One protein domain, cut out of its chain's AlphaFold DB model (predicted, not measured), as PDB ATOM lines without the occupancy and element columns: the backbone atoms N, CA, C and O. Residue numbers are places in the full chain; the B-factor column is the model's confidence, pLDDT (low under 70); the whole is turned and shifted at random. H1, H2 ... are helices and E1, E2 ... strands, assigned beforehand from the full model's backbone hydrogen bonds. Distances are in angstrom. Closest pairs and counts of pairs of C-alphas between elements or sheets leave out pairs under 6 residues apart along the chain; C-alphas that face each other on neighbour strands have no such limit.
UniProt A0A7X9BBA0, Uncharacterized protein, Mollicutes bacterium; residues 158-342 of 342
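What this domain is: This is residues 158 to 342 of the 342 residues of an uncharacterized protein of Mollicutes bacterium (UniProt A0A7X9BBA0). Two sheets form a loose sandwich, only partly face to face with crossed strands: a strongly twisted sheet of six strands, and a smaller curled sheet that covers it mainly at E8 and E9. H5 packs along E5 and E10 at the other end of the large sheet, H2 packs on the small sheet, and H1 sits between that sheet's edge strands. The 185 printed residues run E1 H1 E2 H2 E3 E4 E5 E6 E7 H3 E8 E9 H4 H5 E10, a mixed class of five named helices and ten named strands. The large sheet's order is E8 E9 E7 E6 E5 E10, antiparallel; the small sheet's is E1 E4 E3 E2, mixed. The whole is compact, with a radius of gyration of the C-alphas of 16.9 A and spans of 52 by 38 by 27 A.

How they stand to each other: In the large sheet, E5 (231 to 237), E6 (240 to 246) and E7 (256 to 263) form a meander, each strand the antiparallel neighbour of the one before; N 235 and O 242 are 2.9 A apart, N 259 and O 241 2.8 A. E9 (299 to 306) pairs with E7, N 258 to O 304 at 2.8 A, and with edge strand E8 (290 to 294), N 301 to O 292 at 2.8 A. Edge strand E10 (336 to 341) pairs with E5, N 234 to O 338 at 2.8 A. E7, H3 (267 to 275) and E8 make a split strand-helix-strand unit, E9 lying between its strands, with a right-handed crossover; H3 only grazes the sheet with residues 270 to 274. H5 (323 to 332) is on this sheet at a height of 9.3 A and runs along the strands, 6 degrees from E5 on the local plane. H4 (308 to 315) is not on it. In the small sheet, E4 (214 to 225) is antiparallel to E3 (201 to 211), N 205 to O 220 at 2.8 A, and parallel to E1 (162 to 165), N 164 to O 223 at 3.0 A. E2 (183 to 186) is antiparallel to E3, N 185 to O 208 at 3.0 A. H1 (172 to 175) stands at this sheet's level, with a height of 2.0 A; H2 (189 to 196) is on the sheet at 8.0 A. Between the sheets, the closest C-alphas of E4 and E8 are those of Ser 220 and Val 292, 5.9 A apart. Every O i to N i+4 pair is within hydrogen-bond range in H2, H3, H4 and H5; H1 is too short for one.

Where its parts are: E1 begins at C-alpha 162 (130.201, 189.874, 150.470). E3 and E4, a hairpin, measure 31.7 A and 32.9 A; E7 measures 22.4 A and H5 14.2 A. E10 ends at C-alpha 341 (139.379, 192.740, 157.641).

The domain as a whole: The printed part has no cut; the C-alphas farthest apart, of Gly 213 and Gly 317, are 54.3 A apart. The one long link is H3 to E8, residues 276 to 289. Mean pLDDT of the printed part is 85.7, with 26 residues under 70, among them 267 to 282.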
ATOM      1  N   THR A 158     127.200 177.769 155.300       75.94
ATOM      2  CA  THR A 158     126.709 179.092 155.719       75.94
ATOM      3  C   THR A 158     127.130 180.166 154.721       75.94
ATOM      4  O   THR A 158     128.156 180.033 154.048       75.94
ATOM      5  N   THR A 159     126.336 181.228 154.602       81.56
ATOM      6  CA  THR A 159     126.623 182.382 153.738       81.56
ATOM      7  C   THR A 159     126.831 183.653 154.560       81.56
ATOM      8  O   THR A 159     126.186 183.877 155.594       81.56
ATOM      9  N   GLU A 160     127.748 184.494 154.085       78.25
ATOM     10  CA  GLU A 160     128.076 185.797 154.672       78.25
ATOM     11  C   GLU A 160     127.910 186.911 153.631       78.25
ATOM     12  O   GLU A 160     127.921 186.661 152.426       78.25
ATOM     13  N   LEU A 161     127.719 188.142 154.113       87.69
ATOM     14  CA  LEU A 161     127.639 189.337 153.276       87.69
ATOM     15  C   LEU A 161     128.994 189.586 152.598       87.69
ATOM     16  O   LEU A 161     129.986 189.863 153.269       87.69
ATOM     17  N   THR A 162     129.013 189.559 151.269       91.12
ATOM     18  CA  THR A 162     130.201 189.874 150.470       91.12
ATOM     19  C   THR A 162     130.210 191.359 150.123       91.12
ATOM     20  O   THR A 162     129.348 191.823 149.376       91.12
ATOM     21  N   ILE A 163     131.197 192.102 150.631       92.00
ATOM     22  CA  ILE A 163     131.405 193.526 150.325       92.00
ATOM     23  C   ILE A 163     132.567 193.659 149.332       92.00
ATOM     24  O   ILE A 163     133.651 193.129 149.578       92.00
ATOM     25  N   VAL A 164     132.348 194.346 148.206       92.06
ATOM     26  CA  VAL A 164     133.340 194.514 147.122       92.06
ATOM     27  C   VAL A 164     133.249 195.891 146.470       92.06
ATOM     28  O   VAL A 164     132.241 196.587 146.609       92.06
ATOM     29  N   ASN A 165     134.286 196.276 145.729       92.69
ATOM     30  CA  ASN A 165     134.265 197.465 144.885       92.69
ATOM     31  C   ASN A 165     133.468 197.202 143.594       92.69
ATOM     32  O   ASN A 165     133.347 196.066 143.123       92.69
ATOM     33  N   GLN A 166     132.948 198.262 142.984       93.06
ATOM     34  CA  GLN A 166     132.357 198.199 141.652       93.06
ATOM     35  C   GLN A 166     133.342 197.632 140.614       93.06
ATOM     36  O   GLN A 166     134.509 198.018 140.542       93.06
ATOM     37  N   ASN A 167     132.836 196.759 139.745       91.88
ATOM     38  CA  ASN A 167     133.573 196.043 138.699       91.88
ATOM     39  C   ASN A 167     134.667 195.066 139.191       91.88
ATOM     40  O   ASN A 167     135.431 194.567 138.359       91.88
ATOM     41  N   ASP A 168     134.729 194.742 140.490       91.25
ATOM     42  CA  ASP A 168     135.628 193.702 141.009       91.25
ATOM     43  C   ASP A 168     135.350 192.327 140.374       91.25
ATOM     44  O   ASP A 168     134.215 191.957 140.068       91.25
ATOM     45  N   ASN A 169     136.399 191.513 140.223       89.06
ATOM     46  CA  ASN A 169     136.257 190.119 139.809       89.06
ATOM     47  C   ASN A 169     136.006 189.226 141.034       89.06
ATOM     48  O   ASN A 169     136.947 188.827 141.723       89.06
ATOM     49  N   VAL A 170     134.738 188.915 141.307       90.19
ATOM     50  CA  VAL A 170     134.330 188.138 142.487       90.19
ATOM     51  C   VAL A 170     134.195 186.653 142.149       90.19
ATOM     52  O   VAL A 170     133.564 186.289 141.158       90.19
ATOM     53  N   MET A 171     134.753 185.784 142.994       90.69
ATOM     54  CA  MET A 171     134.609 184.328 142.888       90.69
ATOM     55  C   MET A 171     133.495 183.809 143.818       90.69
ATOM     56  O   MET A 171     133.312 184.390 144.894       90.69
ATOM     57  N   PRO A 172     132.755 182.737 143.456       89.31
ATOM     58  CA  PRO A 172     131.666 182.197 144.280       89.31
ATOM     59  C   PRO A 172     132.087 181.843 145.712       89.31
ATOM     60  O   PRO A 172     131.313 182.020 146.648       89.31
ATOM     61  N   GLU A 173     133.335 181.411 145.889       88.06
ATOM     62  CA  GLU A 173     133.935 181.044 147.170       88.06
ATOM     63  C   GLU A 173     133.931 182.196 148.190       88.06
ATOM     64  O   GLU A 173     133.875 181.924 149.385       88.06
ATOM     65  N   ARG A 174     133.933 183.475 147.769       87.88
ATOM     66  CA  ARG A 174     133.874 184.611 148.720       87.88
ATOM     67  C   ARG A 174     132.530 184.727 149.448       87.88
ATOM     68  O   ARG A 174     132.477 185.357 150.493       87.88
ATOM     69  N   PHE A 175     131.463 184.130 148.914       88.69
ATOM     70  CA  PHE A 175     130.109 184.218 149.470       88.69
ATOM     71  C   PHE A 175     129.760 183.086 150.446       88.69
ATOM     72  O   PHE A 175     128.677 183.113 151.039       88.69
ATOM     73  N   VAL A 176     130.623 182.068 150.564       85.50
ATOM     74  CA  VAL A 176     130.309 180.802 151.239       85.50
ATOM     75  C   VAL A 176     131.375 180.456 152.269       85.50
ATOM     76  O   VAL A 176     132.560 180.366 151.969       85.50
ATOM     77  N   LYS A 177     130.925 180.170 153.488       77.38
ATOM     78  CA  LYS A 177     131.746 179.734 154.611       77.38
ATOM     79  C   LYS A 177     131.422 178.273 154.895       77.38
ATOM     80  O   LYS A 177     130.386 177.944 155.475       77.38
ATOM     81  N   SER A 178     132.287 177.396 154.392       68.12
ATOM     82  CA  SER A 178     132.109 175.943 154.416       68.12
ATOM     83  C   SER A 178     133.459 175.221 154.461       68.12
ATOM     84  O   SER A 178     134.445 175.690 153.893       68.12
ATOM     85  N   PHE A 179     133.489 174.067 155.132       59.69
ATOM     86  CA  PHE A 179     134.680 173.245 155.369       59.69
ATOM     87  C   PHE A 179     134.487 171.807 154.849       59.69
ATOM     88  O   PHE A 179     134.522 170.855 155.623       59.69
ATOM     89  N   SER A 180     134.289 171.645 153.538       63.97
ATOM     90  CA  SER A 180     134.483 170.376 152.804       63.97
ATOM     91  C   SER A 180     134.674 170.665 151.298       63.97
ATOM     92  O   SER A 180     134.487 171.817 150.890       63.97
ATOM     93  N   PRO A 181     135.090 169.699 150.446       72.75
ATOM     94  CA  PRO A 181     135.472 169.958 149.056       72.75
ATOM     95  C   PRO A 181     134.249 170.095 148.130       72.75
ATOM     96  O   PRO A 181     134.005 169.264 147.253       72.75
ATOM     97  N   TYR A 182     133.487 171.170 148.317       82.50
ATOM     98  CA  TYR A 182     132.432 171.590 147.401       82.50
ATOM     99  C   TYR A 182     132.998 172.456 146.269       82.50
ATOM    100  O   TYR A 182     133.992 173.161 146.427       82.50
ATOM    101  N   THR A 183     132.341 172.406 145.115       87.31
ATOM    102  CA  THR A 183     132.563 173.286 143.965       87.31
ATOM    103  C   THR A 183     131.373 174.225 143.838       87.31
ATOM    104  O   THR A 183     130.225 173.773 143.881       87.31
ATOM    105  N   TYR A 184     131.640 175.511 143.634       89.25
ATOM    106  CA  TYR A 184     130.628 176.559 143.601       89.25
ATOM    107  C   TYR A 184     130.552 177.201 142.215       89.25
ATOM    108  O   TYR A 184     131.576 177.455 141.584       89.25
ATOM    109  N   THR A 185     129.347 177.498 141.721       90.88
ATOM    110  CA  THR A 185     129.177 178.302 140.498       90.88
ATOM    111  C   THR A 185     128.035 179.296 140.637       90.88
ATOM    112  O   THR A 185     126.967 178.956 141.143       90.88
ATOM    113  N   PHE A 186     128.219 180.521 140.141       92.31
ATOM    114  CA  PHE A 186     127.107 181.464 140.010       92.31
ATOM    115  C   PHE A 186     126.039 180.899 139.072       92.31
ATOM    116  O   PHE A 186     126.364 180.340 138.022       92.31
ATOM    117  N   ILE A 187     124.768 181.066 139.439       89.44
ATOM    118  CA  ILE A 187     123.638 180.680 138.583       89.44
ATOM    119  C   ILE A 187     123.552 181.594 137.358       89.44
ATOM    120  O   ILE A 187     123.408 181.096 136.243       89.44
ATOM    121  N   ASP A 188     123.721 182.905 137.551       89.12
ATOM    122  CA  ASP A 188     123.817 183.878 136.464       89.12
ATOM    123  C   ASP A 188     124.998 184.839 136.683       89.12
ATOM    124  O   ASP A 188     124.911 185.866 137.360       89.12
ATOM    125  N   ALA A 189     126.137 184.493 136.077       90.12
ATOM    126  CA  ALA A 189     127.341 185.319 136.097       90.12
ATOM    127  C   ALA A 189     127.200 186.634 135.298       90.12
ATOM    128  O   ALA A 189     128.010 187.543 135.486       90.12
ATOM    129  N   LYS A 190     126.198 186.765 134.411       91.44
ATOM    130  CA  LYS A 190     125.934 188.015 133.688       91.44
ATOM    131  C   LYS A 190     125.199 188.998 134.591       91.44
ATOM    132  O   LYS A 190     125.654 190.128 134.708       91.44
ATOM    133  N   ILE A 191     124.133 188.562 135.266       90.38
ATOM    134  CA  ILE A 191     123.413 189.386 136.253       90.38
ATOM    135  C   ILE A 191     124.371 189.845 137.354       90.38
ATOM    136  O   ILE A 191     124.379 191.023 137.691       90.38
ATOM    137  N   LEU A 192     125.243 188.959 137.853       92.31
ATOM    138  CA  LEU A 192     126.276 189.351 138.815       92.31
ATOM    139  C   LEU A 192     127.171 190.482 138.279       92.31
ATOM    140  O   LEU A 192     127.410 191.456 138.985       92.31
ATOM    141  N   LYS A 193     127.645 190.377 137.032       92.69
ATOM    142  CA  LYS A 193     128.487 191.406 136.410       92.69
ATOM    143  C   LYS A 193     127.745 192.728 136.189       92.69
ATOM    144  O   LYS A 193     128.330 193.784 136.406       92.69
ATOM    145  N   ASP A 194     126.486 192.667 135.763       94.19
ATOM    146  CA  ASP A 194     125.639 193.844 135.556       94.19
ATOM    147  C   ASP A 194     125.368 194.554 136.905       94.19
ATOM    148  O   ASP A 194     125.456 195.777 136.984       94.19
ATOM    149  N   ASN A 195     125.152 193.795 137.988       93.62
ATOM    150  CA  ASN A 195     124.996 194.307 139.355       93.62
ATOM    151  C   ASN A 195     126.294 194.926 139.909       93.62
ATOM    152  O   ASN A 195     126.257 195.982 140.532       93.62
ATOM    153  N   LEU A 196     127.454 194.310 139.649       94.69
ATOM    154  CA  LEU A 196     128.772 194.831 140.048       94.69
ATOM    155  C   LEU A 196     129.117 196.182 139.402       94.69
ATOM    156  O   LEU A 196     130.022 196.860 139.881       94.69
ATOM    157  N   ALA A 197     128.430 196.588 138.333       93.75
ATOM    158  CA  ALA A 197     128.615 197.896 137.703       93.75
ATOM    159  C   ALA A 197     127.845 199.035 138.404       93.75
ATOM    160  O   ALA A 197     127.998 200.192 138.014       93.75
ATOM    161  N   ILE A 198     127.009 198.727 139.404       93.50
ATOM    162  CA  ILE A 198     126.165 199.695 140.112       93.50
ATOM    163  C   ILE A 198     126.640 199.781 141.573       93.50
ATOM    164  O   ILE A 198     126.353 198.880 142.362       93.50
ATOM    165  N   PRO A 199     127.393 200.830 141.955       91.25
ATOM    166  CA  PRO A 199     127.863 200.991 143.324       91.25
ATOM    167  C   PRO A 199     126.739 201.427 144.274       91.25
ATOM    168  O   PRO A 199     125.627 201.755 143.856       91.25
ATOM    169  N   ASN A 200     127.049 201.428 145.574       89.06
ATOM    170  CA  ASN A 200     126.137 201.762 146.669       89.06
ATOM    171  C   ASN A 200     124.794 201.030 146.543       89.06
ATOM    172  O   ASN A 200     123.730 201.631 146.640       89.06
ATOM    173  N   SER A 201     124.860 199.726 146.266       90.94
ATOM    174  CA  SER A 201     123.699 198.884 145.966       90.94
ATOM    175  C   SER A 201     123.880 197.476 146.532       90.94
ATOM    176  O   SER A 201     125.002 196.966 146.595       90.94
ATOM    177  N   ILE A 202     122.772 196.845 146.935       91.88
ATOM    178  CA  ILE A 202     122.754 195.459 147.423       91.88
ATOM    179  C   ILE A 202     121.936 194.537 146.531       91.88
ATOM    180  O   ILE A 202     120.876 194.912 146.030       91.88
ATOM    181  N   TYR A 203     122.426 193.308 146.369       89.75
ATOM    182  CA  TYR A 203     121.833 192.313 145.484       89.75
ATOM    183  C   TYR A 203     121.914 190.902 146.075       89.75
ATOM    184  O   TYR A 203     122.963 190.522 146.601       89.75
ATOM    185  N   PRO A 204     120.859 190.079 145.946       87.19
ATOM    186  CA  PRO A 204     120.958 188.654 146.212       87.19
ATOM    187  C   PRO A 204     121.797 187.991 145.111       87.19
ATOM    188  O   PRO A 204     121.651 188.304 143.927       87.19
ATOM    189  N   VAL A 205     122.662 187.057 145.496       88.75
ATOM    190  CA  VAL A 205     123.497 186.267 144.582       88.75
ATOM    191  C   VAL A 205     123.171 184.795 144.780       88.75
ATOM    192  O   VAL A 205     123.353 184.253 145.869       88.75
ATOM    193  N   GLU A 206     122.681 184.146 143.725       86.38
ATOM    194  CA  GLU A 206     122.373 182.718 143.741       86.38
ATOM    195  C   GLU A 206     123.573 181.883 143.264       86.38
ATOM    196  O   GLU A 206     124.155 182.133 142.199       86.38
ATOM    197  N   ILE A 207     123.931 180.862 144.045       87.88
ATOM    198  CA  ILE A 207     125.101 180.005 143.822       87.88
ATOM    199  C   ILE A 207     124.651 178.541 143.835       87.88
ATOM    200  O   ILE A 207     123.975 178.102 144.764       87.88
ATOM    201  N   ASN A 208     125.040 177.776 142.812       86.50
ATOM    202  CA  ASN A 208     124.927 176.320 142.832       86.50
ATOM    203  C   ASN A 208     126.095 175.720 143.619       86.50
ATOM    204  O   ASN A 208     127.239 176.155 143.460       86.50
ATOM    205  N   ILE A 209     125.816 174.661 144.371       85.38
ATOM    206  CA  ILE A 209     126.801 173.881 145.122       85.38
ATOM    207  C   ILE A 209     126.831 172.456 144.583       85.38
ATOM    208  O   ILE A 209     125.778 171.838 144.419       85.38
ATOM    209  N   PHE A 210     128.029 171.916 144.354       82.00
ATOM    210  CA  PHE A 210     128.235 170.525 143.952       82.00
ATOM    211  C   PHE A 210     129.327 169.860 144.800       82.00
ATOM    212  O   PHE A 210     130.430 170.390 144.897       82.00
ATOM    213  N   GLY A 211     129.071 168.676 145.358       73.75
ATOM    214  CA  GLY A 211     130.088 167.875 146.063       73.75
ATOM    215  C   GLY A 211     129.487 166.980 147.145       73.75
ATOM    216  O   GLY A 211     128.412 167.273 147.642       73.75
ATOM    217  N   GLU A 212     130.143 165.864 147.482       71.75
ATOM    218  CA  GLU A 212     129.676 164.892 148.504       71.75
ATOM    219  C   GLU A 212     128.220 164.392 148.325       71.75
ATOM    220  O   GLU A 212     127.541 164.049 149.288       71.75
ATOM    221  N   GLY A 213     127.732 164.350 147.081       63.81
ATOM    222  CA  GLY A 213     126.342 163.999 146.758       63.81
ATOM    223  C   GLY A 213     125.358 165.176 146.804       63.81
ATOM    224  O   GLY A 213     124.206 165.013 146.421       63.81
ATOM    225  N   ILE A 214     125.801 166.374 147.187       69.44
ATOM    226  CA  ILE A 214     125.013 167.609 147.147       69.44
ATOM    227  C   ILE A 214     124.972 168.165 145.716       69.44
ATOM    228  O   ILE A 214     125.996 168.249 145.029       69.44
ATOM    229  N   ASN A 215     123.778 168.578 145.289       72.31
ATOM    230  CA  ASN A 215     123.514 169.433 144.133       72.31
ATOM    231  C   ASN A 215     122.367 170.378 144.518       72.31
ATOM    232  O   ASN A 215     121.198 170.033 144.341       72.31
ATOM    233  N   ASP A 216     122.713 171.536 145.072       74.62
ATOM    234  CA  ASP A 216     121.764 172.443 145.729       74.62
ATOM    235  C   ASP A 216     122.012 173.914 145.346       74.62
ATOM    236  O   ASP A 216     123.002 174.233 144.678       74.62
ATOM    237  N   LYS A 217     121.102 174.807 145.742       79.50
ATOM    238  CA  LYS A 217     121.163 176.248 145.505       79.50
ATOM    239  C   LYS A 217     121.111 177.016 146.818       79.50
ATOM    240  O   LYS A 217     120.184 176.848 147.598       79.50
ATOM    241  N   ILE A 218     122.043 177.943 146.995       80.06
ATOM    242  CA  ILE A 218     122.034 178.896 148.110       80.06
ATOM    243  C   ILE A 218     121.908 180.326 147.596       80.06
ATOM    244  O   ILE A 218     122.336 180.651 146.485       80.06
ATOM    245  N   THR A 219     121.359 181.196 148.439       83.00
ATOM    246  CA  THR A 219     121.351 182.644 148.229       83.00
ATOM    247  C   THR A 219     122.287 183.296 149.241       83.00
ATOM    248  O   THR A 219     122.191 183.049 150.444       83.00
ATOM    249  N   SER A 220     123.186 184.145 148.754       87.88
ATOM    250  CA  SER A 220     123.998 185.053 149.564       87.88
ATOM    251  C   SER A 220     123.697 186.510 149.184       87.88
ATOM    252  O   SER A 220     122.864 186.766 148.312       87.88
ATOM    253  N   LEU A 221     124.351 187.469 149.837       90.50
ATOM    254  CA  LEU A 221     124.206 188.900 149.579       90.50
ATOM    255  C   LEU A 221     125.518 189.521 149.111       90.50
ATOM    256  O   LEU A 221     126.587 189.262 149.660       90.50
ATOM    257  N   LEU A 222     125.397 190.377 148.104       92.56
ATOM    258  CA  LEU A 222     126.435 191.253 147.593       92.56
ATOM    259  C   LEU A 222     126.122 192.690 148.009       92.56
ATOM    260  O   LEU A 222     125.010 193.155 147.768       92.56
ATOM    261  N   TYR A 223     127.112 193.396 148.546       93.81
ATOM    262  CA  TYR A 223     127.112 194.851 148.673       93.81
ATOM    263  C   TYR A 223     128.240 195.429 147.814       93.81
ATOM    264  O   TYR A 223     129.411 195.089 147.994       93.81
ATOM    265  N   VAL A 224     127.870 196.276 146.854       94.25
ATOM    266  CA  VAL A 224     128.801 196.942 145.936       94.25
ATOM    267  C   VAL A 224     129.071 198.357 146.441       94.25
ATOM    268  O   VAL A 224     128.139 199.114 146.708       94.25
ATOM    269  N   THR A 225     130.344 198.725 146.550       92.81
ATOM    270  CA  THR A 225     130.831 200.030 147.033       92.81
ATOM    271  C   THR A 225     131.495 200.830 145.902       92.81
ATOM    272  O   THR A 225     131.872 200.264 144.877       92.81
ATOM    273  N   GLU A 226     131.610 202.157 146.044       88.38
ATOM    274  CA  GLU A 226     132.221 203.031 145.016       88.38
ATOM    275  C   GLU A 226     133.754 202.945 144.929       88.38
ATOM    276  O   GLU A 226     134.318 203.196 143.859       88.38
ATOM    277  N   LYS A 227     134.418 202.630 146.050       88.81
ATOM    278  CA  LYS A 227     135.866 202.391 146.148       88.81
ATOM    279  C   LYS A 227     136.105 201.103 146.939       88.81
ATOM    280  O   LYS A 227     135.238 200.671 147.689       88.81
ATOM    281  N   SER A 228     137.306 200.539 146.839       89.00
ATOM    282  CA  SER A 228     137.692 199.349 147.600       89.00
ATOM    283  C   SER A 228     137.684 199.606 149.117       89.00
ATOM    284  O   SER A 228     138.399 200.500 149.573       89.00
ATOM    285  N   PRO A 229     136.918 198.832 149.906       91.12
ATOM    286  CA  PRO A 229     136.984 198.878 151.362       91.12
ATOM    287  C   PRO A 229     138.245 198.179 151.885       91.12
ATOM    288  O   PRO A 229     138.689 197.173 151.333       91.12
ATOM    289  N   ASN A 230     138.795 198.699 152.980       92.19
ATOM    290  CA  ASN A 230     139.939 198.133 153.697       92.19
ATOM    291  C   ASN A 230     139.479 197.104 154.751       92.19
ATOM    292  O   ASN A 230     140.068 196.038 154.920       92.19
ATOM    293  N   TYR A 231     138.382 197.416 155.443       92.81
ATOM    294  CA  TYR A 231     137.719 196.554 156.420       92.81
ATOM    295  C   TYR A 231     136.242 196.959 156.549       92.81
ATOM    296  O   TYR A 231     135.793 197.915 155.909       92.81
ATOM    297  N   TYR A 232     135.473 196.248 157.374       93.56
ATOM    298  CA  TYR A 232     134.134 196.677 157.778       93.56
ATOM    299  C   TYR A 232     133.996 196.814 159.296       93.56
ATOM    300  O   TYR A 232     134.609 196.069 160.061       93.56
ATOM    301  N   LEU A 233     133.172 197.771 159.722       95.75
ATOM    302  CA  LEU A 233     132.705 197.933 161.096       95.75
ATOM    303  C   LEU A 233     131.299 197.331 161.195       95.75
ATOM    304  O   LEU A 233     130.385 197.801 160.517       95.75
ATOM    305  N   LYS A 234     131.108 196.321 162.045       96.56
ATOM    306  CA  LYS A 234     129.789 195.778 162.392       96.56
ATOM    307  C   LYS A 234     129.438 196.186 163.820       96.56
ATOM    308  O   LYS A 234     130.089 195.736 164.754       96.56
ATOM    309  N   CYS A 235     128.402 197.001 163.989       97.19
ATOM    310  CA  CYS A 235     127.839 197.345 165.294       97.19
ATOM    311  C   CYS A 235     126.526 196.584 165.510       97.19
ATOM    312  O   CYS A 235     125.580 196.770 164.745       97.19
ATOM    313  N   SER A 236     126.453 195.751 166.549       96.94
ATOM    314  CA  SER A 236     125.338 194.829 166.811       96.94
ATOM    315  C   SER A 236     124.710 195.006 168.193       96.94
ATOM    316  O   SER A 236     125.400 195.299 169.172       96.94
ATOM    317  N   LYS A 237     123.394 194.794 168.267       96.06
ATOM    318  CA  LYS A 237     122.594 194.789 169.492       96.06
ATOM    319  C   LYS A 237     121.353 193.922 169.299       96.06
ATOM    320  O   LYS A 237     120.560 194.179 168.399       96.06
ATOM    321  N   ASP A 238     121.161 192.940 170.173       92.94
ATOM    322  CA  ASP A 238     120.061 191.974 170.083       92.94
ATOM    323  C   ASP A 238     120.006 191.322 168.682       92.94
ATOM    324  O   ASP A 238     120.977 190.677 168.286       92.94
ATOM    325  N   ILE A 239     118.918 191.502 167.925       91.50
ATOM    326  CA  ILE A 239     118.793 191.021 166.535       91.50
ATOM    327  C   ILE A 239     119.348 192.002 165.490       91.50
ATOM    328  O   ILE A 239     119.539 191.613 164.339       91.50
ATOM    329  N   ASP A 240     119.582 193.262 165.862       94.50
ATOM    330  CA  ASP A 240     119.904 194.355 164.946       94.50
ATOM    331  C   ASP A 240     121.416 194.519 164.767       94.50
ATOM    332  O   ASP A 240     122.204 194.457 165.712       94.50
ATOM    333  N   SER A 241     121.843 194.763 163.531       95.81
ATOM    334  CA  SER A 241     123.232 195.032 163.171       95.81
ATOM    335  C   SER A 241     123.327 196.102 162.091       95.81
ATOM    336  O   SER A 241     122.589 196.064 161.113       95.81
ATOM    337  N   TYR A 242     124.281 197.016 162.229       95.81
ATOM    338  CA  TYR A 242     124.656 197.979 161.196       95.81
ATOM    339  C   TYR A 242     126.077 197.666 160.722       95.81
ATOM    340  O   TYR A 242     126.996 197.581 161.537       95.81
ATOM    341  N   ILE A 243     126.249 197.460 159.414       95.75
ATOM    342  CA  ILE A 243     127.517 197.062 158.793       95.75
ATOM    343  C   ILE A 243     127.980 198.173 157.849       95.75
ATOM    344  O   ILE A 243     127.366 198.407 156.807       95.75
ATOM    345  N   TYR A 244     129.066 198.846 158.216       95.12
ATOM    346  CA  TYR A 244     129.696 199.910 157.441       95.12
ATOM    347  C   TYR A 244     130.946 199.380 156.747       95.12
ATOM    348  O   TYR A 244     131.839 198.842 157.399       95.12
ATOM    349  N   ALA A 245     131.042 199.588 155.437       94.56
ATOM    350  CA  ALA A 245     132.313 199.493 154.730       94.56
ATOM    351  C   ALA A 245     133.192 200.703 155.107       94.56
ATOM    352  O   ALA A 245     132.669 201.817 155.220       94.56
ATOM    353  N   ILE A 246     134.496 200.491 155.305       94.81
ATOM    354  CA  ILE A 246     135.456 201.527 155.718       94.81
ATOM    355  C   ILE A 246     136.600 201.620 154.699       94.81
ATOM    356  O   ILE A 246     137.107 200.588 154.251       94.81
ATOM    357  N   ASP A 247     137.004 202.834 154.322       92.94
ATOM    358  CA  ASP A 247     138.138 203.072 153.420       92.94
ATOM    359  C   ASP A 247     139.505 203.116 154.142       92.94
ATOM    360  O   ASP A 247     139.624 202.836 155.338       92.94
ATOM    361  N   GLU A 248     140.578 203.377 153.389       91.69
ATOM    362  CA  GLU A 248     141.950 203.417 153.915       91.69
ATOM    363  C   GLU A 248     142.208 204.585 154.884       91.69
ATOM    364  O   GLU A 248     143.062 204.467 155.765       91.69
ATOM    365  N   ASP A 249     141.413 205.657 154.792       93.12
ATOM    366  CA  ASP A 249     141.495 206.853 155.639       93.12
ATOM    367  C   ASP A 249     140.642 206.734 156.924       93.12
ATOM    368  O   ASP A 249     140.507 207.699 157.675       93.12
ATOM    369  N   ASN A 250     140.071 205.552 157.204       93.75
ATOM    370  CA  ASN A 250     139.099 205.288 158.279       93.75
ATOM    371  C   ASN A 250     137.781 206.080 158.159       93.75
ATOM    372  O   ASN A 250     137.152 206.400 159.172       93.75
ATOM    373  N   ASN A 251     137.325 206.356 156.935       94.12
ATOM    374  CA  ASN A 251     136.003 206.925 156.694       94.12
ATOM    375  C   ASN A 251     135.012 205.850 156.235       94.12
ATOM    376  O   ASN A 251     135.349 204.928 155.491       94.12
ATOM    377  N   THR A 252     133.757 205.987 156.656       92.56
ATOM    378  CA  THR A 252     132.651 205.213 156.087       92.56
ATOM    379  C   THR A 252     132.314 205.712 154.681       92.56
ATOM    380  O   THR A 252     132.440 206.899 154.374       92.56
ATOM    381  N   PHE A 253     131.769 204.835 153.836       89.62
ATOM    382  CA  PHE A 253     131.241 205.216 152.515       89.62
ATOM    383  C   PHE A 253     129.930 206.033 152.574       89.62
ATOM    384  O   PHE A 253     129.298 206.263 151.546       89.62
ATOM    385  N   GLY A 254     129.490 206.470 153.761       83.50
ATOM    386  CA  GLY A 254     128.238 207.213 153.944       83.50
ATOM    387  C   GLY A 254     126.963 206.382 153.757       83.50
ATOM    388  O   GLY A 254     125.883 206.952 153.715       83.50
ATOM    389  N   ALA A 255     127.066 205.059 153.655       91.19
ATOM    390  CA  ALA A 255     125.941 204.129 153.624       91.19
ATOM    391  C   ALA A 255     126.300 202.866 154.418       91.19
ATOM    392  O   ALA A 255     127.481 202.585 154.650       91.19
ATOM    393  N   CYS A 256     125.295 202.102 154.842       93.94
ATOM    394  CA  CYS A 256     125.502 200.863 155.590       93.94
ATOM    395  C   CYS A 256     124.411 199.831 155.321       93.94
ATOM    396  O   CYS A 256     123.337 200.147 154.812       93.94
ATOM    397  N   ILE A 257     124.681 198.577 155.683       95.06
ATOM    398  CA  ILE A 257     123.663 197.526 155.676       95.06
ATOM    399  C   ILE A 257     123.060 197.435 157.071       95.06
ATOM    400  O   ILE A 257     123.772 197.117 158.025       95.06
ATOM    401  N   ASN A 258     121.754 197.670 157.188       94.12
ATOM    402  CA  ASN A 258     120.996 197.223 158.347       94.12
ATOM    403  C   ASN A 258     120.627 195.749 158.139       94.12
ATOM    404  O   ASN A 258     119.889 195.410 157.209       94.12
ATOM    405  N   GLN A 259     121.173 194.884 158.988       93.44
ATOM    406  CA  GLN A 259     120.901 193.453 159.030       93.44
ATOM    407  C   GLN A 259     120.109 193.131 160.304       93.44
ATOM    408  O   GLN A 259     120.514 193.531 161.395       93.44
ATOM    409  N   LYS A 260     119.013 192.377 160.172       91.62
ATOM    410  CA  LYS A 260     118.221 191.843 161.288       91.62
ATOM    411  C   LYS A 260     118.233 190.319 161.245       91.62
ATOM    412  O   LYS A 260     117.720 189.734 160.288       91.62
ATOM    413  N   ASP A 261     118.800 189.685 162.265       89.94
ATOM    414  CA  ASP A 261     118.939 188.228 162.345       89.94
ATOM    415  C   ASP A 261     117.789 187.636 163.172       89.94
ATOM    416  O   ASP A 261     117.756 187.752 164.395       89.94
ATOM    417  N   VAL A 262     116.816 187.017 162.495       86.75
ATOM    418  CA  VAL A 262     115.586 186.503 163.115       86.75
ATOM    419  C   VAL A 262     115.578 184.978 163.094       86.75
ATOM    420  O   VAL A 262     115.474 184.368 162.028       86.75
ATOM    421  N   THR A 263     115.656 184.366 164.274       85.88
ATOM    422  CA  THR A 263     115.508 182.915 164.471       85.88
ATOM    423  C   THR A 263     114.033 182.539 164.621       85.88
ATOM    424  O   THR A 263     113.283 183.238 165.301       85.88
ATOM    425  N   TYR A 264     113.623 181.418 164.025       81.00
ATOM    426  CA  TYR A 264     112.268 180.875 164.128       81.00
ATOM    427  C   TYR A 264     112.260 179.496 164.792       81.00
ATOM    428  O   TYR A 264     112.959 178.589 164.351       81.00
ATOM    429  N   ASP A 265     111.401 179.306 165.796       76.56
ATOM    430  CA  ASP A 265     111.261 178.019 166.498       76.56
ATOM    431  C   ASP A 265     110.555 176.939 165.648       76.56
ATOM    432  O   ASP A 265     110.741 175.741 165.859       76.56
ATOM    433  N   GLU A 266     109.730 177.349 164.675       73.88
ATOM    434  CA  GLU A 266     108.913 176.451 163.855       73.88
ATOM    435  C   GLU A 266     109.376 176.369 162.390       73.88
ATOM    436  O   GLU A 266     109.136 177.277 161.584       73.88
ATOM    437  N   LYS A 267     109.912 175.201 161.999       68.44
ATOM    438  CA  LYS A 267     110.260 174.862 160.601       68.44
ATOM    439  C   LYS A 267     109.080 175.038 159.629       68.44
ATOM    440  O   LYS A 267     109.278 175.420 158.479       68.44
ATOM    441  N   SER A 268     107.842 174.812 160.080       64.88
ATOM    442  CA  SER A 268     106.601 175.055 159.323       64.88
ATOM    443  C   SER A 268     106.422 176.522 158.928       64.88
ATOM    444  O   SER A 268     106.132 176.822 157.769       64.88
ATOM    445  N   PHE A 269     106.598 177.442 159.877       66.81
ATOM    446  CA  PHE A 269     106.445 178.877 159.639       66.81
ATOM    447  C   PHE A 269     107.577 179.417 158.756       66.81
ATOM    448  O   PHE A 269     107.324 180.109 157.768       66.81
ATOM    449  N   TYR A 270     108.808 178.995 159.049       67.50
ATOM    450  CA  TYR A 270     110.007 179.264 158.257       67.50
ATOM    451  C   TYR A 270     109.852 178.824 156.783       67.50
ATOM    452  O   TYR A 270     110.055 179.626 155.866       67.50
ATOM    453  N   ASN A 271     109.377 177.596 156.537       67.62
ATOM    454  CA  ASN A 271     109.129 177.081 155.184       67.62
ATOM    455  C   ASN A 271     107.992 177.823 154.458       67.62
ATOM    456  O   ASN A 271     108.072 178.055 153.252       67.62
ATOM    457  N   ASN A 272     106.935 178.232 155.165       66.81
ATOM    458  CA  ASN A 272     105.853 179.018 154.562       66.81
ATOM    459  C   ASN A 272     106.335 180.410 154.118       66.81
ATOM    460  O   ASN A 272     105.993 180.852 153.021       66.81
ATOM    461  N   LEU A 273     107.182 181.066 154.922       67.88
ATOM    462  CA  LEU A 273     107.854 182.308 154.532       67.88
ATOM    463  C   LEU A 273     108.757 182.104 153.310       67.88
ATOM    464  O   LEU A 273     108.739 182.940 152.411       67.88
ATOM    465  N   LEU A 274     109.501 180.993 153.231       66.38
ATOM    466  CA  LEU A 274     110.329 180.631 152.069       66.38
ATOM    467  C   LEU A 274     109.527 180.482 150.773       66.38
ATOM    468  O   LEU A 274     109.893 181.072 149.757       66.38
ATOM    469  N   ASN A 275     108.404 179.770 150.820       62.41
ATOM    470  CA  ASN A 275     107.587 179.477 149.640       62.41
ATOM    471  C   ASN A 275     106.862 180.704 149.046       62.41
ATOM    472  O   ASN A 275     106.335 180.625 147.938       62.41
ATOM    473  N   SER A 276     106.841 181.839 149.754       59.03
ATOM    474  CA  SER A 276     106.239 183.103 149.292       59.03
ATOM    475  C   SER A 276     107.215 184.087 148.612       59.03
ATOM    476  O   SER A 276     106.822 185.205 148.280       59.03
ATOM    477  N   LYS A 277     108.491 183.716 148.421       61.16
ATOM    478  CA  LYS A 277     109.569 184.668 148.086       61.16
ATOM    479  C   LYS A 277     109.703 185.001 146.595       61.16
ATOM    480  O   LYS A 277     109.808 184.117 145.755       61.16
ATOM    481  N   ASN A 278     109.899 186.294 146.322       57.00
ATOM    482  CA  ASN A 278     110.527 186.841 145.106       57.00
ATOM    483  C   ASN A 278     111.830 187.591 145.479       57.00
ATOM    484  O   ASN A 278     112.034 188.742 145.101       57.00
ATOM    485  N   GLY A 279     112.684 186.992 146.319       59.19
ATOM    486  CA  GLY A 279     113.959 187.578 146.783       59.19
ATOM    487  C   GLY A 279     113.864 188.716 147.819       59.19
ATOM    488  O   GLY A 279     114.820 188.931 148.563       59.19
ATOM    489  N   LYS A 280     112.715 189.394 147.917       64.25
ATOM    490  CA  LYS A 280     112.355 190.364 148.969       64.25
ATOM    491  C   LYS A 280     111.206 189.837 149.835       64.25
ATOM    492  O   LYS A 280     110.382 189.062 149.342       64.25
ATOM    493  N   LEU A 281     111.146 190.246 151.104       65.38
ATOM    494  CA  LEU A 281     110.067 189.886 152.035       65.38
ATOM    495  C   LEU A 281     109.896 190.968 153.109       65.38
ATOM    496  O   LEU A 281     110.881 191.536 153.570       65.38
ATOM    497  N   ALA A 282     108.650 191.241 153.508       67.38
ATOM    498  CA  ALA A 282     108.355 192.329 154.435       67.38
ATOM    499  C   ALA A 282     108.885 192.068 155.855       67.38
ATOM    500  O   ALA A 282     108.581 191.027 156.441       67.38
ATOM    501  N   TYR A 283     109.581 193.044 156.439       72.12
ATOM    502  CA  TYR A 283     109.875 193.088 157.872       72.12
ATOM    503  C   TYR A 283     109.201 194.314 158.494       72.12
ATOM    504  O   TYR A 283     109.387 195.427 158.016       72.12
ATOM    505  N   ASP A 284     108.371 194.096 159.517       73.12
ATOM    506  CA  ASP A 284     107.543 195.132 160.170       73.12
ATOM    507  C   ASP A 284     106.763 196.043 159.186       73.12
ATOM    508  O   ASP A 284     106.569 197.237 159.394       73.12
ATOM    509  N   GLY A 285     106.329 195.466 158.059       67.19
ATOM    510  CA  GLY A 285     105.606 196.163 156.988       67.19
ATOM    511  C   GLY A 285     106.474 196.784 155.882       67.19
ATOM    512  O   GLY A 285     105.928 197.100 154.826       67.19
ATOM    513  N   ASP A 286     107.794 196.899 156.059       72.31
ATOM    514  CA  ASP A 286     108.729 197.379 155.030       72.31
ATOM    515  C   ASP A 286     109.166 196.226 154.107       72.31
ATOM    516  O   ASP A 286     109.726 195.227 154.557       72.31
ATOM    517  N   LEU A 287     108.898 196.364 152.804       70.56
ATOM    518  CA  LEU A 287     109.162 195.367 151.759       70.56
ATOM    519  C   LEU A 287     110.576 195.430 151.159       70.56
ATOM    520  O   LEU A 287     110.904 194.568 150.341       70.56
ATOM    521  N   ASP A 288     111.410 196.411 151.516       79.50
ATOM    522  CA  ASP A 288     112.709 196.616 150.862       79.50
ATOM    523  C   ASP A 288     113.860 195.753 151.395       79.50
ATOM    524  O   ASP A 288     114.959 195.776 150.835       79.50
ATOM    525  N   TYR A 289     113.598 194.907 152.391       81.75
ATOM    526  CA  TYR A 289     114.564 193.932 152.888       81.75
ATOM    527  C   TYR A 289     114.756 192.757 151.914       81.75
ATOM    528  O   TYR A 289     113.828 192.007 151.586       81.75
ATOM    529  N   TYR A 290     116.008 192.545 151.514       83.50
ATOM    530  CA  TYR A 290     116.471 191.290 150.928       83.50
ATOM    531  C   TYR A 290     116.697 190.251 152.024       83.50
ATOM    532  O   TYR A 290     117.052 190.588 153.152       83.50
ATOM    533  N   ILE A 291     116.521 188.974 151.690       80.19
ATOM    534  CA  ILE A 291     116.609 187.884 152.667       80.19
ATOM    535  C   ILE A 291     117.659 186.841 152.292       80.19
ATOM    536  O   ILE A 291     117.616 186.245 151.218       80.19
ATOM    537  N   VAL A 292     118.542 186.555 153.242       79.19
ATOM    538  CA  VAL A 292     119.388 185.354 153.258       79.19
ATOM    539  C   VAL A 292     118.868 184.440 154.361       79.19
ATOM    540  O   VAL A 292     118.349 184.916 155.369       79.19
ATOM    541  N   TYR A 293     118.926 183.128 154.163       73.94
ATOM    542  CA  TYR A 293     118.310 182.162 155.070       73.94
ATOM    543  C   TYR A 293     119.221 180.957 155.305       73.94
ATOM    544  O   TYR A 293     119.969 180.556 154.418       73.94
ATOM    545  N   SER A 294     119.153 180.412 156.518       67.94
ATOM    546  CA  SER A 294     119.941 179.264 156.976       67.94
ATOM    547  C   SER A 294     118.982 178.183 157.469       67.94
ATOM    548  O   SER A 294     118.362 178.348 158.522       67.94
ATOM    549  N   GLU A 295     118.783 177.117 156.688       64.44
ATOM    550  CA  GLU A 295     117.808 176.063 157.027       64.44
ATOM    551  C   GLU A 295     118.254 175.212 158.222       64.44
ATOM    552  O   GLU A 295     117.422 174.678 158.952       64.44
ATOM    553  N   SER A 296     119.566 175.110 158.441       62.38
ATOM    554  CA  SER A 296     120.180 174.405 159.569       62.38
ATOM    555  C   SER A 296     120.045 175.155 160.900       62.38
ATOM    556  O   SER A 296     120.120 174.526 161.953       62.38
ATOM    557  N   GLU A 297     119.854 176.475 160.859       65.19
ATOM    558  CA  GLU A 297     119.769 177.352 162.039       65.19
ATOM    559  C   GLU A 297     118.364 177.956 162.231       65.19
ATOM    560  O   GLU A 297     118.113 178.621 163.231       65.19
ATOM    561  N   PHE A 298     117.451 177.749 161.272       72.38
ATOM    562  CA  PHE A 298     116.135 178.402 161.170       72.38
ATOM    563  C   PHE A 298     116.188 179.939 161.251       72.38
ATOM    564  O   PHE A 298     115.250 180.586 161.718       72.38
ATOM    565  N   VAL A 299     117.281 180.535 160.762       79.25
ATOM    566  CA  VAL A 299     117.490 181.992 160.741       79.25
ATOM    567  C   VAL A 299     117.115 182.571 159.380       79.25
ATOM    568  O   VAL A 299     117.506 182.041 158.334       79.25
ATOM    569  N   ILE A 300     116.405 183.701 159.386       84.31
ATOM    570  CA  ILE A 300     116.295 184.615 158.245       84.31
ATOM    571  C   ILE A 300     117.020 185.914 158.604       84.31
ATOM    572  O   ILE A 300     116.671 186.584 159.573       84.31
ATOM    573  N   LYS A 301     118.020 186.267 157.795       87.81
ATOM    574  CA  LYS A 301     118.742 187.539 157.848       87.81
ATOM    575  C   LYS A 301     118.056 188.517 156.899       87.81
ATOM    576  O   LYS A 301     118.152 188.361 155.678       87.81
ATOM    577  N   TYR A 302     117.365 189.509 157.442       89.88
ATOM    578  CA  TYR A 302     116.758 190.601 156.681       89.88
ATOM    579  C   TYR A 302     117.794 191.699 156.481       89.88
ATOM    580  O   TYR A 302     118.389 192.144 157.452       89.88
ATOM    581  N   ASN A 303     118.025 192.135 155.247       91.44
ATOM    582  CA  ASN A 303     119.089 193.073 154.902       91.44
ATOM    583  C   ASN A 303     118.547 194.222 154.052       91.44
ATOM    584  O   ASN A 303     118.022 193.993 152.959       91.44
ATOM    585  N   LYS A 304     118.718 195.452 154.534       92.25
ATOM    586  CA  LYS A 304     118.372 196.689 153.830       92.25
ATOM    587  C   LYS A 304     119.607 197.581 153.742       92.25
ATOM    588  O   LYS A 304     120.355 197.707 154.708       92.25
ATOM    589  N   LEU A 305     119.821 198.194 152.583       93.62
ATOM    590  CA  LEU A 305     120.796 199.269 152.435       93.62
ATOM    591  C   LEU A 305     120.169 200.542 153.000       93.62
ATOM    592  O   LEU A 305     119.118 200.955 152.520       93.62
ATOM    593  N   ILE A 306     120.821 201.144 153.988       93.69
ATOM    594  CA  ILE A 306     120.468 202.457 154.518       93.69
ATOM    595  C   ILE A 306     121.367 203.478 153.823       93.69
ATOM    596  O   ILE A 306     122.599 203.417 153.910       93.69
ATOM    597  N   SER A 307     120.741 204.378 153.074       92.25
ATOM    598  CA  SER A 307     121.408 205.456 152.351       92.25
ATOM    599  C   SER A 307     121.928 206.547 153.292       92.25
ATOM    600  O   SER A 307     121.507 206.650 154.445       92.25
ATOM    601  N   LYS A 308     122.803 207.426 152.781       91.50
ATOM    602  CA  LYS A 308     123.266 208.590 153.550       91.50
ATOM    603  C   LYS A 308     122.113 209.475 154.017       91.50
ATOM    604  O   LYS A 308     122.120 209.937 155.148       91.50
ATOM    605  N   GLU A 309     121.127 209.691 153.151       92.81
ATOM    606  CA  GLU A 309     119.961 210.519 153.457       92.81
ATOM    607  C   GLU A 309     119.110 209.900 154.576       92.81
ATOM    608  O   GLU A 309     118.664 210.611 155.473       92.81
ATOM    609  N   GLU A 310     118.921 208.578 154.584       93.19
ATOM    610  CA  GLU A 310     118.255 207.885 155.695       93.19
ATOM    611  C   GLU A 310     119.064 207.994 156.999       93.19
ATOM    612  O   GLU A 310     118.482 208.318 158.033       93.19
ATOM    613  N   LEU A 311     120.394 207.824 156.958       93.56
ATOM    614  CA  LEU A 311     121.267 207.999 158.129       93.56
ATOM    615  C   LEU A 311     121.234 209.431 158.685       93.56
ATOM    616  O   LEU A 311     121.091 209.612 159.893       93.56
ATOM    617  N   ASP A 312     121.330 210.443 157.821       93.94
ATOM    618  CA  ASP A 312     121.258 211.860 158.195       93.94
ATOM    619  C   ASP A 312     119.890 212.180 158.854       93.94
ATOM    620  O   ASP A 312     119.808 212.852 159.891       93.94
ATOM    621  N   ASN A 313     118.800 211.621 158.314       92.69
ATOM    622  CA  ASN A 313     117.457 211.744 158.886       92.69
ATOM    623  C   ASN A 313     117.320 211.023 160.245       92.69
ATOM    624  O   ASN A 313     116.812 211.621 161.195       92.69
ATOM    625  N   GLU A 314     117.806 209.782 160.384       89.25
ATOM    626  CA  GLU A 314     117.833 209.046 161.664       89.25
ATOM    627  C   GLU A 314     118.669 209.772 162.737       89.25
ATOM    628  O   GLU A 314     118.349 209.734 163.931       89.25
ATOM    629  N   TYR A 315     119.731 210.463 162.316       90.44
ATOM    630  CA  TYR A 315     120.618 211.241 163.181       90.44
ATOM    631  C   TYR A 315     120.055 212.618 163.563       90.44
ATOM    632  O   TYR A 315     120.492 213.202 164.553       90.44
ATOM    633  N   ASN A 316     119.057 213.122 162.828       90.75
ATOM    634  CA  ASN A 316     118.563 214.505 162.887       90.75
ATOM    635  C   ASN A 316     119.660 215.547 162.569       90.75
ATOM    636  O   ASN A 316     119.732 216.608 163.194       90.75
ATOM    637  N   GLY A 317     120.532 215.250 161.603       91.00
ATOM    638  CA  GLY A 317     121.658 216.105 161.228       91.00
ATOM    639  C   GLY A 317     122.573 215.427 160.214       91.00
ATOM    640  O   GLY A 317     122.182 214.457 159.586       91.00
ATOM    641  N   LEU A 318     123.805 215.910 160.058       92.81
ATOM    642  CA  LEU A 318     124.807 215.180 159.278       92.81
ATOM    643  C   LEU A 318     125.323 214.001 160.109       92.81
ATOM    644  O   LEU A 318     125.883 214.216 161.186       92.81
ATOM    645  N   PHE A 319     125.135 212.780 159.615       94.81
ATOM    646  CA  PHE A 319     125.679 211.570 160.216       94.81
ATOM    647  C   PHE A 319     127.219 211.579 160.107       94.81
ATOM    648  O   PHE A 319     127.753 211.960 159.054       94.81
ATOM    649  N   PRO A 320     127.951 211.189 161.169       94.00
ATOM    650  CA  PRO A 320     129.411 211.191 161.167       94.00
ATOM    651  C   PRO A 320     129.997 210.262 160.097       94.00
ATOM    652  O   PRO A 320     129.464 209.188 159.819       94.00
ATOM    653  N   THR A 321     131.121 210.665 159.498       93.19
ATOM    654  CA  THR A 321     131.829 209.852 158.494       93.19
ATOM    655  C   THR A 321     133.042 209.120 159.054       93.19
ATOM    656  O   THR A 321     133.358 208.050 158.540       93.19
ATOM    657  N   GLU A 322     133.698 209.653 160.088       95.81
ATOM    658  CA  GLU A 322     134.873 209.034 160.714       95.81
ATOM    659  C   GLU A 322     134.478 207.788 161.522       95.81
ATOM    660  O   GLU A 322     133.493 207.803 162.266       95.81
ATOM    661  N   VAL A 323     135.247 206.698 161.396       95.31
ATOM    662  CA  VAL A 323     134.863 205.396 161.973       95.31
ATOM    663  C   VAL A 323     134.685 205.442 163.491       95.31
ATOM    664  O   VAL A 323     133.784 204.791 164.018       95.31
ATOM    665  N   ASP A 324     135.511 206.226 164.186       95.56
ATOM    666  CA  ASP A 324     135.498 206.303 165.645       95.56
ATOM    667  C   ASP A 324     134.279 207.101 166.147       95.56
ATOM    668  O   ASP A 324     133.686 206.737 167.162       95.56
ATOM    669  N   GLU A 325     133.830 208.130 165.419       96.00
ATOM    670  CA  GLU A 325     132.588 208.854 165.734       96.00
ATOM    671  C   GLU A 325     131.349 207.966 165.528       96.00
ATOM    672  O   GLU A 325     130.448 207.944 166.372       96.00
ATOM    673  N   VAL A 326     131.324 207.187 164.440       96.06
ATOM    674  CA  VAL A 326     130.265 206.201 164.155       96.06
ATOM    675  C   VAL A 326     130.232 205.114 165.234       96.06
ATOM    676  O   VAL A 326     129.168 204.797 165.770       96.06
ATOM    677  N   GLU A 327     131.391 204.578 165.612       96.38
ATOM    678  CA  GLU A 327     131.526 203.586 166.679       96.38
ATOM    679  C   GLU A 327     131.035 204.135 168.031       96.38
ATOM    680  O   GLU A 327     130.193 203.506 168.678       96.38
ATOM    681  N   GLN A 328     131.458 205.341 168.433       96.12
ATOM    682  CA  GLN A 328     130.971 205.977 169.666       96.12
ATOM    683  C   GLN A 328     129.458 206.239 169.639       96.12
ATOM    684  O   GLN A 328     128.785 206.044 170.656       96.12
ATOM    685  N   HIS A 329     128.894 206.623 168.489       95.06
ATOM    686  CA  HIS A 329     127.451 206.802 168.340       95.06
ATOM    687  C   HIS A 329     126.681 205.514 168.669       95.06
ATOM    688  O   HIS A 329     125.758 205.536 169.491       95.06
ATOM    689  N   TYR A 330     127.082 204.380 168.093       96.19
ATOM    690  CA  TYR A 330     126.430 203.093 168.341       96.19
ATOM    691  C   TYR A 330     126.689 202.554 169.754       96.19
ATOM    692  O   TYR A 330     125.744 202.104 170.412       96.19
ATOM    693  N   ILE A 331     127.910 202.685 170.283       96.75
ATOM    694  CA  ILE A 331     128.231 202.316 171.672       96.75
ATOM    695  C   ILE A 331     127.362 203.105 172.664       96.75
ATOM    696  O   ILE A 331     126.811 202.518 173.596       96.75
ATOM    697  N   SER A 332     127.129 204.405 172.434       95.75
ATOM    698  CA  SER A 332     126.250 205.224 173.288       95.75
ATOM    699  C   SER A 332     124.785 204.747 173.308       95.75
ATOM    700  O   SER A 332     124.082 204.930 174.303       95.75
ATOM    701  N   LYS A 333     124.336 204.072 172.239       94.88
ATOM    702  CA  LYS A 333     123.017 203.422 172.114       94.88
ATOM    703  C   LYS A 333     122.996 201.980 172.663       94.88
ATOM    704  O   LYS A 333     121.951 201.314 172.633       94.88
ATOM    705  N   GLY A 334     124.122 201.492 173.190       96.12
ATOM    706  CA  GLY A 334     124.281 200.159 173.773       96.12
ATOM    707  C   GLY A 334     124.526 199.043 172.756       96.12
ATOM    708  O   GLY A 334     124.123 197.912 173.014       96.12
ATOM    709  N   TYR A 335     125.124 199.356 171.604       97.62
ATOM    710  CA  TYR A 335     125.622 198.361 170.650       97.62
ATOM    711  C   TYR A 335     127.063 197.956 170.997       97.62
ATOM    712  O   TYR A 335     127.819 198.746 171.561       97.62
ATOM    713  N   SER A 336     127.456 196.743 170.609       97.25
ATOM    714  CA  SER A 336     128.856 196.308 170.572       97.25
ATOM    715  C   SER A 336     129.365 196.391 169.137       97.25
ATOM    716  O   SER A 336     128.700 195.880 168.239       97.25
ATOM    717  N   CYS A 337     130.526 197.003 168.913       96.88
ATOM    718  CA  CYS A 337     131.115 197.147 167.582       96.88
ATOM    719  C   CYS A 337     132.368 196.272 167.413       96.88
ATOM    720  O   CYS A 337     133.173 196.140 168.332       96.88
ATOM    721  N   GLU A 338     132.522 195.673 166.233       96.06
ATOM    722  CA  GLU A 338     133.650 194.825 165.835       96.06
ATOM    723  C   GLU A 338     134.183 195.280 164.466       96.06
ATOM    724  O   GLU A 338     133.406 195.646 163.580       96.06
ATOM    725  N   LYS A 339     135.512 195.278 164.293       93.62
ATOM    726  CA  LYS A 339     136.201 195.649 163.044       93.62
ATOM    727  C   LYS A 339     136.788 194.385 162.405       93.62
ATOM    728  O   LYS A 339     137.634 193.737 163.018       93.62
ATOM    729  N   THR A 340     136.383 194.068 161.174       88.81
ATOM    730  CA  THR A 340     136.772 192.832 160.470       88.81
ATOM    731  C   THR A 340     137.403 193.133 159.113       88.81
ATOM    732  O   THR A 340     136.817 193.829 158.286       88.81
ATOM    733  N   ILE A 341     138.600 192.591 158.884       82.00
ATOM    734  CA  ILE A 341     139.379 192.740 157.641       82.00
ATOM    735  C   ILE A 341     138.798 191.822 156.542       82.00
ATOM    736  O   ILE A 341     138.308 190.735 156.855       82.00
ATOM    737  N   LEU A 342     138.824 192.282 155.283       71.12
ATOM    738  CA  LEU A 342     138.155 191.683 154.108       71.12
ATOM    739  C   LEU A 342     139.024 190.744 153.243       71.12
ATOM    740  O   LEU A 342     140.266 190.804 153.347       71.12
TER     741      LEU A 342